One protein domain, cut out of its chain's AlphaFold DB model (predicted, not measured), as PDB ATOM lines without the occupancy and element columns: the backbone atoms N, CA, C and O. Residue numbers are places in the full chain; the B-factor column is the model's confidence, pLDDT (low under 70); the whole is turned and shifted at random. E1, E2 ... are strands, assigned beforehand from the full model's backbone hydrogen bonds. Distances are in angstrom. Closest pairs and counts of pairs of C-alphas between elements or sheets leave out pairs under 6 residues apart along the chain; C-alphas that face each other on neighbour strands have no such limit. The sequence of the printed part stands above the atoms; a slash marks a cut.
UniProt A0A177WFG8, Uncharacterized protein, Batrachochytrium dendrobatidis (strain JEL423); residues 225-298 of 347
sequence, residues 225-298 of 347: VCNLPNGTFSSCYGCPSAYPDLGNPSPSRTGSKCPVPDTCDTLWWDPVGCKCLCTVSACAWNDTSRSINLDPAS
ATOM      1  N   VAL A 225     157.974 171.684 143.834       91.94
ATOM      2  CA  VAL A 225     157.439 172.677 144.770       91.94
ATOM      3  C   VAL A 225     157.904 172.309 146.173       91.94
ATOM      4  O   VAL A 225     157.484 171.303 146.745       91.94
ATOM      5  N   CYS A 226     158.793 173.124 146.726       91.88
ATOM      6  CA  CYS A 226     159.402 172.918 148.028       91.88
ATOM      7  C   CYS A 226     158.620 173.678 149.094       91.88
ATOM      8  O   CYS A 226     158.790 174.885 149.263       91.88
ATOM      9  N   ASN A 227     157.769 172.951 149.817       91.44
ATOM     10  CA  ASN A 227     156.966 173.484 150.913       91.44
ATOM     11  C   ASN A 227     157.760 173.395 152.222       91.44
ATOM     12  O   ASN A 227     157.859 172.321 152.818       91.44
ATOM     13  N   LEU A 228     158.340 174.512 152.659       87.62
ATOM     14  CA  LEU A 228     159.025 174.621 153.945       87.62
ATOM     15  C   LEU A 228     158.173 175.410 154.952       87.62
ATOM     16  O   LEU A 228     157.337 176.215 154.543       87.62
ATOM     17  N   PRO A 229     158.407 175.250 156.271       84.75
ATOM     18  CA  PRO A 229     157.616 175.933 157.300       84.75
ATOM     19  C   PRO A 229     157.533 177.460 157.148       84.75
ATOM     20  O   PRO A 229     156.510 178.048 157.478       84.75
ATOM     21  N   ASN A 230     158.584 178.096 156.618       80.69
ATOM     22  CA  ASN A 230     158.677 179.556 156.493       80.69
ATOM     23  C   ASN A 230     158.435 180.067 155.065       80.69
ATOM     24  O   ASN A 230     158.694 181.235 154.782       80.69
ATOM     25  N   GLY A 231     157.992 179.209 154.146       84.19
ATOM     26  CA  GLY A 231     157.712 179.626 152.779       84.19
ATOM     27  C   GLY A 231     157.783 178.496 151.767       84.19
ATOM     28  O   GLY A 231     158.350 177.430 152.006       84.19
ATOM     29  N   THR A 232     157.209 178.765 150.602       90.19
ATOM     30  CA  THR A 232     157.240 177.858 149.456       90.19
ATOM     31  C   THR A 232     158.119 178.449 148.368       90.19
ATOM     32  O   THR A 232     158.052 179.647 148.101       90.19
ATOM     33  N   PHE A 233     158.928 177.615 147.726       89.94
ATOM     34  CA  PHE A 233     159.677 177.998 146.532       89.94
ATOM     35  C   PHE A 233     159.744 176.830 145.549       89.94
ATOM     36  O   PHE A 233     159.547 175.678 145.930       89.94
ATOM     37  N   SER A 234     160.030 177.121 144.284       89.62
ATOM     38  CA  SER A 234     160.218 176.094 143.260       89.62
ATOM     39  C   SER A 234     161.702 175.824 143.027       89.62
ATOM     40  O   SER A 234     162.502 176.757 142.969       89.62
ATOM     41  N   SER A 235     162.067 174.553 142.870       90.56
ATOM     42  CA  SER A 235     163.437 174.110 142.604       90.56
ATOM     43  C   SER A 235     163.481 173.133 141.440       90.56
ATOM     44  O   SER A 235     162.717 172.177 141.353       90.56
ATOM     45  N   CYS A 236     164.447 173.330 140.559       90.62
ATOM     46  CA  CYS A 236     164.763 172.402 139.481       90.62
ATOM     47  C   CYS A 236     165.717 171.279 139.889       90.62
ATOM     48  O   CYS A 236     166.039 170.414 139.078       90.62
ATOM     49  N   TYR A 237     166.196 171.306 141.129       91.75
ATOM     50  CA  TYR A 237     167.365 170.551 141.573       91.75
ATOM     51  C   TYR A 237     167.068 169.678 142.793       91.75
ATOM     52  O   TYR A 237     167.997 169.243 143.476       91.75
ATOM     53  N   GLY A 238     165.782 169.428 143.059       92.00
ATOM     54  CA  GLY A 238     165.293 168.780 144.269       92.00
ATOM     55  C   GLY A 238     165.021 169.778 145.395       92.00
ATOM     56  O   GLY A 238     165.511 170.914 145.391       92.00
ATOM     57  N   CYS A 239     164.233 169.344 146.373       94.00
ATOM     58  CA  CYS A 239     163.924 170.141 147.556       94.00
ATOM     59  C   CYS A 239     164.919 169.871 148.686       94.00
ATOM     60  O   CYS A 239     165.485 168.785 148.765       94.00
ATOM     61  N   PRO A 240     165.163 170.834 149.581       95.06
ATOM     62  CA  PRO A 240     165.978 170.591 150.761       95.06
ATOM     63  C   PRO A 240     165.266 169.622 151.717       95.06
ATOM     64  O   PRO A 240     164.052 169.687 151.897       95.06
ATOM     65  N   SER A 241     166.023 168.742 152.370       93.06
ATOM     66  CA  SER A 241     165.511 167.790 153.366       93.06
ATOM     67  C   SER A 241     165.165 168.445 154.705       93.06
ATOM     68  O   SER A 241     164.541 167.819 155.555       93.06
ATOM     69  N   ALA A 242     165.625 169.675 154.921       92.12
ATOM     70  CA  ALA A 242     165.392 170.482 156.112       92.12
ATOM     71  C   ALA A 242     165.383 171.967 155.731       92.12
ATOM     72  O   ALA A 242     165.816 172.332 154.642       92.12
ATOM     73  N   TYR A 243     164.916 172.836 156.622       90.75
ATOM     74  CA  TYR A 243     164.969 174.274 156.378       90.75
ATOM     75  C   TYR A 243     166.433 174.759 156.272       90.75
ATOM     76  O   TYR A 243     167.211 174.481 157.184       90.75
ATOM     77  N   PRO A 244     166.832 175.454 155.189       92.00
ATOM     78  CA  PRO A 244     168.164 176.040 155.092       92.00
ATOM     79  C   PRO A 244     168.326 177.226 156.050       92.00
ATOM     80  O   PRO A 244     167.525 178.157 156.025       92.00
ATOM     81  N   ASP A 245     169.392 177.225 156.845       90.56
ATOM     82  CA  ASP A 245     169.696 178.292 157.805       90.56
ATOM     83  C   ASP A 245     171.177 178.718 157.744       90.56
ATOM     84  O   ASP A 245     171.899 178.394 156.799       90.56
ATOM     85  N   LEU A 246     171.637 179.511 158.717       89.62
ATOM     86  CA  LEU A 246     173.027 179.973 158.764       89.62
ATOM     87  C   LEU A 246     174.030 178.852 159.083       89.62
ATOM     88  O   LEU A 246     175.167 178.922 158.619       89.62
ATOM     89  N   GLY A 247     173.633 177.837 159.856       90.62
ATOM     90  CA  GLY A 247     174.487 176.707 160.232       90.62
ATOM     91  C   GLY A 247     174.525 175.612 159.166       90.62
ATOM     92  O   GLY A 247     175.559 174.975 158.967       90.62
ATOM     93  N   ASN A 248     173.424 175.423 158.440       92.25
ATOM     94  CA  ASN A 248     173.314 174.519 157.304       92.25
ATOM     95  C   ASN A 248     172.569 175.200 156.139       92.25
ATOM     96  O   ASN A 248     171.370 174.982 155.943       92.25
ATOM     97  N   PRO A 249     173.263 176.020 155.330       92.81
ATOM     98  CA  PRO A 249     172.651 176.780 154.241       92.81
ATOM     99  C   PRO A 249     172.309 175.929 153.012       92.81
ATOM    100  O   PRO A 249     171.635 176.409 152.102       92.81
ATOM    101  N   SER A 250     172.780 174.684 152.951       93.56
ATOM    102  CA  SER A 250     172.478 173.741 151.875       93.56
ATOM    103  C   SER A 250     172.313 172.323 152.431       93.56
ATOM    104  O   SER A 250     173.208 171.496 152.239       93.56
ATOM    105  N   PRO A 251     171.183 172.028 153.112       94.06
ATOM    106  CA  PRO A 251     170.869 170.673 153.562       94.06
ATOM    107  C   PRO A 251     170.895 169.641 152.423       94.06
ATOM    108  O   PRO A 251     170.956 169.980 151.242       94.06
ATOM    109  N   SER A 252     170.835 168.355 152.758       93.62
ATOM    110  CA  SER A 252     170.735 167.313 151.733       93.62
ATOM    111  C   SER A 252     169.494 167.522 150.862       93.62
ATOM    112  O   SER A 252     168.455 167.964 151.343       93.62
ATOM    113  N   ARG A 253     169.590 167.202 149.571       92.94
ATOM    114  CA  ARG A 253     168.465 167.319 148.633       92.94
ATOM    115  C   ARG A 253     167.625 166.046 148.627       92.94
ATOM    116  O   ARG A 253     168.153 164.952 148.815       92.94
ATOM    117  N   THR A 254     166.329 166.202 148.407       90.56
ATOM    118  CA  THR A 254     165.362 165.128 148.188       90.56
ATOM    119  C   THR A 254     165.070 164.984 146.694       90.56
ATOM    120  O   THR A 254     165.225 165.931 145.921       90.56
ATOM    121  N   GLY A 255     164.635 163.791 146.283       87.12
ATOM    122  CA  GLY A 255     164.347 163.480 144.881       87.12
ATOM    123  C   GLY A 255     165.570 163.005 144.090       87.12
ATOM    124  O   GLY A 255     166.648 162.795 144.642       87.12
ATOM    125  N   SER A 256     165.375 162.786 142.790       88.88
ATOM    126  CA  SER A 256     166.373 162.198 141.882       88.88
ATOM    127  C   SER A 256     167.120 163.218 141.017       88.88
ATOM    128  O   SER A 256     168.001 162.831 140.255       88.88
ATOM    129  N   LYS A 257     166.781 164.510 141.108       91.25
ATOM    130  CA  LYS A 257     167.361 165.546 140.248       91.25
ATOM    131  C   LYS A 257     168.788 165.902 140.664       91.25
ATOM    132  O   LYS A 257     169.082 166.152 141.835       91.25
ATOM    133  N   CYS A 258     169.683 165.970 139.687       92.81
ATOM    134  CA  CYS A 258     171.093 166.249 139.912       92.81
ATOM    135  C   CYS A 258     171.391 167.754 139.983       92.81
ATOM    136  O   CYS A 258     170.807 168.529 139.223       92.81
ATOM    137  N   PRO A 259     172.316 168.178 140.871       92.50
ATOM    138  CA  PRO A 259     172.728 169.578 140.969       92.50
ATOM    139  C   PRO A 259     173.486 169.978 139.707       92.50
ATOM    140  O   PRO A 259     174.060 169.115 139.044       92.50
ATOM    141  N   VAL A 260     173.570 171.278 139.439       93.50
ATOM    142  CA  VAL A 260     174.520 171.782 138.442       93.50
ATOM    143  C   VAL A 260     175.947 171.492 138.940       93.50
ATOM    144  O   VAL A 260     176.287 171.922 140.046       93.50
ATOM    145  N   PRO A 261     176.768 170.726 138.197       94.12
ATOM    146  CA  PRO A 261     178.155 170.474 138.564       94.12
ATOM    147  C   PRO A 261     179.026 171.693 138.239       94.12
ATOM    148  O   PRO A 261     178.656 172.535 137.427       94.12
ATOM    149  N   ASP A 262     180.241 171.741 138.784       94.81
ATOM    150  CA  ASP A 262     181.195 172.818 138.472       94.81
ATOM    151  C   ASP A 262     181.642 172.818 136.994       94.81
ATOM    152  O   ASP A 262     182.175 173.810 136.509       94.81
ATOM    153  N   THR A 263     181.408 171.730 136.258       95.25
ATOM    154  CA  THR A 263     181.835 171.530 134.863       95.25
ATOM    155  C   THR A 263     180.733 171.782 133.827       95.25
ATOM    156  O   THR A 263     180.885 171.416 132.661       95.25
ATOM    157  N   CYS A 264     179.595 172.355 134.229       94.56
ATOM    158  CA  CYS A 264     178.521 172.708 133.305       94.56
ATOM    159  C   CYS A 264     177.821 173.995 133.735       94.56
ATOM    160  O   CYS A 264     177.662 174.271 134.921       94.56
ATOM    161  N   ASP A 265     177.365 174.766 132.756       93.44
ATOM    162  CA  ASP A 265     176.491 175.899 133.006       93.44
ATOM    163  C   ASP A 265     175.040 175.435 133.135       93.44
ATOM    164  O   ASP A 265     174.582 174.560 132.396       93.44
ATOM    165  N   THR A 266     174.283 176.104 133.992       92.06
ATOM    166  CA  THR A 266     172.833 175.936 134.152       92.06
ATOM    167  C   THR A 266     172.073 176.039 132.843       92.06
ATOM    168  O   THR A 266     171.107 175.312 132.635       92.06
ATOM    169  N   LEU A 267     172.526 176.909 131.936       91.19
ATOM    170  CA  LEU A 267     171.897 177.085 130.629       91.19
ATOM    171  C   LEU A 267     171.849 175.793 129.801       91.19
ATOM    172  O   LEU A 267     170.939 175.634 128.988       91.19
ATOM    173  N   TRP A 268     172.788 174.865 130.012       92.88
ATOM    174  CA  TRP A 268     172.869 173.594 129.283       92.88
ATOM    175  C   TRP A 268     172.808 172.365 130.198       92.88
ATOM    176  O   TRP A 268     173.130 171.265 129.751       92.88
ATOM    177  N   TRP A 269     172.410 172.505 131.461       93.44
ATOM    178  CA  TRP A 269     172.342 171.373 132.382       93.44
ATOM    179  C   TRP A 269     170.960 170.710 132.378       93.44
ATOM    180  O   TRP A 269     169.942 171.358 132.618       93.44
ATOM    181  N   ASP A 270     170.926 169.395 132.145       92.31
ATOM    182  CA  ASP A 270     169.733 168.560 132.312       92.31
ATOM    183  C   ASP A 270     169.735 167.927 133.717       92.31
ATOM    184  O   ASP A 270     170.473 166.962 133.952       92.31
ATOM    185  N   PRO A 271     168.914 168.428 134.662       91.69
ATOM    186  CA  PRO A 271     168.888 167.908 136.025       91.69
ATOM    187  C   PRO A 271     168.204 166.542 136.143       91.69
ATOM    188  O   PRO A 271     168.414 165.866 137.147       91.69
ATOM    189  N   VAL A 272     167.405 166.116 135.158       90.75
ATOM    190  CA  VAL A 272     166.733 164.804 135.168       90.75
ATOM    191  C   VAL A 272     167.667 163.734 134.611       90.75
ATOM    192  O   VAL A 272     167.809 162.666 135.199       90.75
ATOM    193  N   GLY A 273     168.324 164.033 133.491       91.62
ATOM    194  CA  GLY A 273     169.306 163.152 132.860       91.62
ATOM    195  C   GLY A 273     170.703 163.214 133.481       91.62
ATOM    196  O   GLY A 273     171.564 162.433 133.082       91.62
ATOM    197  N   CYS A 274     170.940 164.135 134.422       93.38
ATOM    198  CA  CYS A 274     172.228 164.357 135.085       93.38
ATOM    199  C   CYS A 274     173.387 164.547 134.095       93.38
ATOM    200  O   CYS A 274     174.465 163.973 134.263       93.38
ATOM    201  N   LYS A 275     173.158 165.333 133.037       93.94
ATOM    202  CA  LYS A 275     174.102 165.492 131.925       93.94
ATOM    203  C   LYS A 275     174.220 166.938 131.462       93.94
ATOM    204  O   LYS A 275     173.236 167.673 131.397       93.94
ATOM    205  N   CYS A 276     175.436 167.316 131.073       94.56
ATOM    206  CA  CYS A 276     175.676 168.573 130.383       94.56
ATOM    207  C   CYS A 276     175.339 168.405 128.899       94.56
ATOM    208  O   CYS A 276     175.828 167.482 128.249       94.56
ATOM    209  N   LEU A 277     174.491 169.282 128.372       93.50
ATOM    210  CA  LEU A 277     174.050 169.279 126.976       93.50
ATOM    211  C   LEU A 277     174.930 170.153 126.077       93.50
ATOM    212  O   LEU A 277     174.782 170.124 124.856       93.50
ATOM    213  N   CYS A 278     175.857 170.912 126.663       93.38
ATOM    214  CA  CYS A 278     176.884 171.604 125.907       93.38
ATOM    215  C   CYS A 278     177.881 170.588 125.330       93.38
ATOM    216  O   CYS A 278     178.528 169.849 126.068       93.38
ATOM    217  N   THR A 279     178.015 170.567 124.004       92.00
ATOM    218  CA  THR A 279     178.892 169.632 123.273       92.00
ATOM    219  C   THR A 279     180.007 170.333 122.493       92.00
ATOM    220  O   THR A 279     180.790 169.673 121.813       92.00
ATOM    221  N   VAL A 280     180.104 171.663 122.593       93.12
ATOM    222  CA  VAL A 280     181.090 172.484 121.878       93.12
ATOM    223  C   VAL A 280     181.829 173.408 122.840       93.12
ATOM    224  O   VAL A 280     181.301 173.789 123.880       93.12
ATOM    225  N   SER A 281     183.043 173.825 122.483       91.69
ATOM    226  CA  SER A 281     183.874 174.687 123.338       91.69
ATOM    227  C   SER A 281     183.237 176.043 123.658       91.69
ATOM    228  O   SER A 281     183.494 176.589 124.725       91.69
ATOM    229  N   ALA A 282     182.383 176.571 122.776       89.19
ATOM    230  CA  ALA A 282     181.757 177.885 122.938       89.19
ATOM    231  C   ALA A 282     180.808 177.991 124.151       89.19
ATOM    232  O   ALA A 282     180.636 179.082 124.686       89.19
ATOM    233  N   CYS A 283     180.221 176.878 124.602       90.69
ATOM    234  CA  CYS A 283     179.371 176.821 125.799       90.69
ATOM    235  C   CYS A 283     180.035 176.086 126.973       90.69
ATOM    236  O   CYS A 283     179.389 175.845 127.996       90.69
ATOM    237  N   ALA A 284     181.297 175.665 126.818       92.19
ATOM    238  CA  ALA A 284     181.996 174.916 127.848       92.19
ATOM    239  C   ALA A 284     182.182 175.796 129.088       92.19
ATOM    240  O   ALA A 284     182.587 176.955 128.993       92.19
ATOM    241  N   TRP A 285     181.898 175.229 130.256       93.69
ATOM    242  CA  TRP A 285     181.970 175.935 131.524       93.69
ATOM    243  C   TRP A 285     182.816 175.149 132.513       93.69
ATOM    244  O   TRP A 285     182.702 173.929 132.619       93.69
ATOM    245  N   ASN A 286     183.654 175.863 133.253       94.62
ATOM    246  CA  ASN A 286     184.346 175.322 134.405       94.62
ATOM    247  C   ASN A 286     184.384 176.390 135.492       94.62
ATOM    248  O   ASN A 286     184.967 177.459 135.307       94.62
ATOM    249  N   ASP A 287     183.750 176.103 136.619       92.69
ATOM    250  CA  ASP A 287     183.659 177.023 137.733       92.69
ATOM    251  C   ASP A 287     184.988 177.066 138.494       92.69
ATOM    252  O   ASP A 287     185.318 176.191 139.293       92.69
ATOM    253  N   THR A 288     185.764 178.117 138.242       90.75
ATOM    254  CA  THR A 288     187.038 178.367 138.926       90.75
ATOM    255  C   THR A 288     186.876 179.198 140.197       90.75
ATOM    256  O   THR A 288     187.871 179.633 140.777       90.75
ATOM    257  N   SER A 289     185.643 179.479 140.631       90.69
ATOM    258  CA  SER A 289     185.415 180.243 141.853       90.69
ATOM    259  C   SER A 289     185.774 179.433 143.094       90.69
ATOM    260  O   SER A 289     185.740 178.195 143.115       90.69
ATOM    261  N   ARG A 290     186.076 180.152 144.178       88.25
ATOM    262  CA  ARG A 290     186.369 179.547 145.475       88.25
ATOM    263  C   ARG A 290     185.224 178.625 145.912       88.25
ATOM    264  O   ARG A 290     184.061 179.039 145.945       88.25
ATOM    265  N   SER A 291     185.564 177.387 146.275       86.62
ATOM    266  CA  SER A 291     184.606 176.426 146.824       86.62
ATOM    267  C   SER A 291     183.936 176.962 148.085       86.62
ATOM    268  O   SER A 291     184.475 177.793 148.821       86.62
ATOM    269  N   ILE A 292     182.705 176.516 148.313       85.69
ATOM    270  CA  ILE A 292     181.948 176.912 149.493       85.69
ATOM    271  C   ILE A 292     182.454 176.086 150.664       85.69
ATOM    272  O   ILE A 292     182.284 174.870 150.688       85.69
ATOM    273  N   ASN A 293     183.051 176.766 151.636       81.75
ATOM    274  CA  ASN A 293     183.439 176.175 152.901       81.75
ATOM    275  C   ASN A 293     182.849 177.016 154.037       81.75
ATOM    276  O   ASN A 293     183.016 178.235 154.069       81.75
ATOM    277  N   LEU A 294     182.093 176.354 154.913       80.50
ATOM    278  CA  LEU A 294     181.411 176.983 156.042       80.50
ATOM    279  C   LEU A 294     182.318 177.123 157.266       80.50
ATOM    280  O   LEU A 294     181.952 177.831 158.196       80.50
ATOM    281  N   ASP A 295     183.489 176.482 157.263       82.06
ATOM    282  CA  ASP A 295     184.526 176.689 158.266       82.06
ATOM    283  C   ASP A 295     185.282 177.999 157.972       82.06
ATOM    284  O   ASP A 295     186.015 178.071 156.976       82.06
ATOM    285  N   PRO A 296     185.173 179.033 158.828       71.38
ATOM    286  CA  PRO A 296     185.891 180.287 158.634       71.38
ATOM    287  C   PRO A 296     187.415 180.119 158.620       71.38
ATOM    288  O   PRO A 296     188.103 180.911 157.974       71.38
ATOM    289  N   ALA A 297     187.967 179.091 159.277       78.25
ATOM    290  CA  ALA A 297     189.409 178.841 159.280       78.25
ATOM    291  C   ALA A 297     189.930 178.498 157.877       78.25
ATOM    292  O   ALA A 297     191.040 178.884 157.507       78.25
ATOM    293  N   SER A 298     189.093 177.860 157.055       76.19
ATOM    294  CA  SER A 298     189.422 177.539 155.666       76.19
ATOM    295  C   SER A 298     189.646 178.778 154.799       76.19
ATOM    296  O   SER A 298     190.346 178.693 153.790       76.19
TER     297      SER A 298
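AT A GLANCE: This is residues 225 to 298 of the 347 residues of an uncharacterized protein of Batrachochytrium dendrobatidis (strain JEL423) (UniProt A0A177WFG8). Little regular structure is present: a small two-strand hairpin, E1 and E2, sits at one end of a flat, loose winding of loops. From it the backbone makes a loop out and back between the short antiparallel pairing of residues 239 to 240 with 253 to 254, then winds to the opposite end near Ser 281, and the last residues run back from there. The printed part has 74 residues, with no named helix and two named strands, E1 then E2, antiparallel; the class is all strand, with 9 residues in named elements. It is loose, radius of gyration of the C-alphas 14.7 A, spanning 42 by 35 by 17 A.

HOW THE PARTS SIT: E1, residues 225 to 228, and E2, residues 231 to 235, form a hairpin with a tight link, antiparallel at 147 degrees. N 226 and O 233 are within hydrogen-bond range at 2.8 A.

IN THESE COORDINATES: E1 begins at C-alpha 225 (157.439, 172.677, 144.770); E2, 12.9 A long, ends at C-alpha 235 (163.437, 174.110, 142.604).

THE WHOLE: The C-alphas farthest apart, Pro 229 and Ser 281, are 42.9 A apart. Residues 236 to 298 hold no named element. The printed part has no cut, and no printed residue is under 70 in pLDDT.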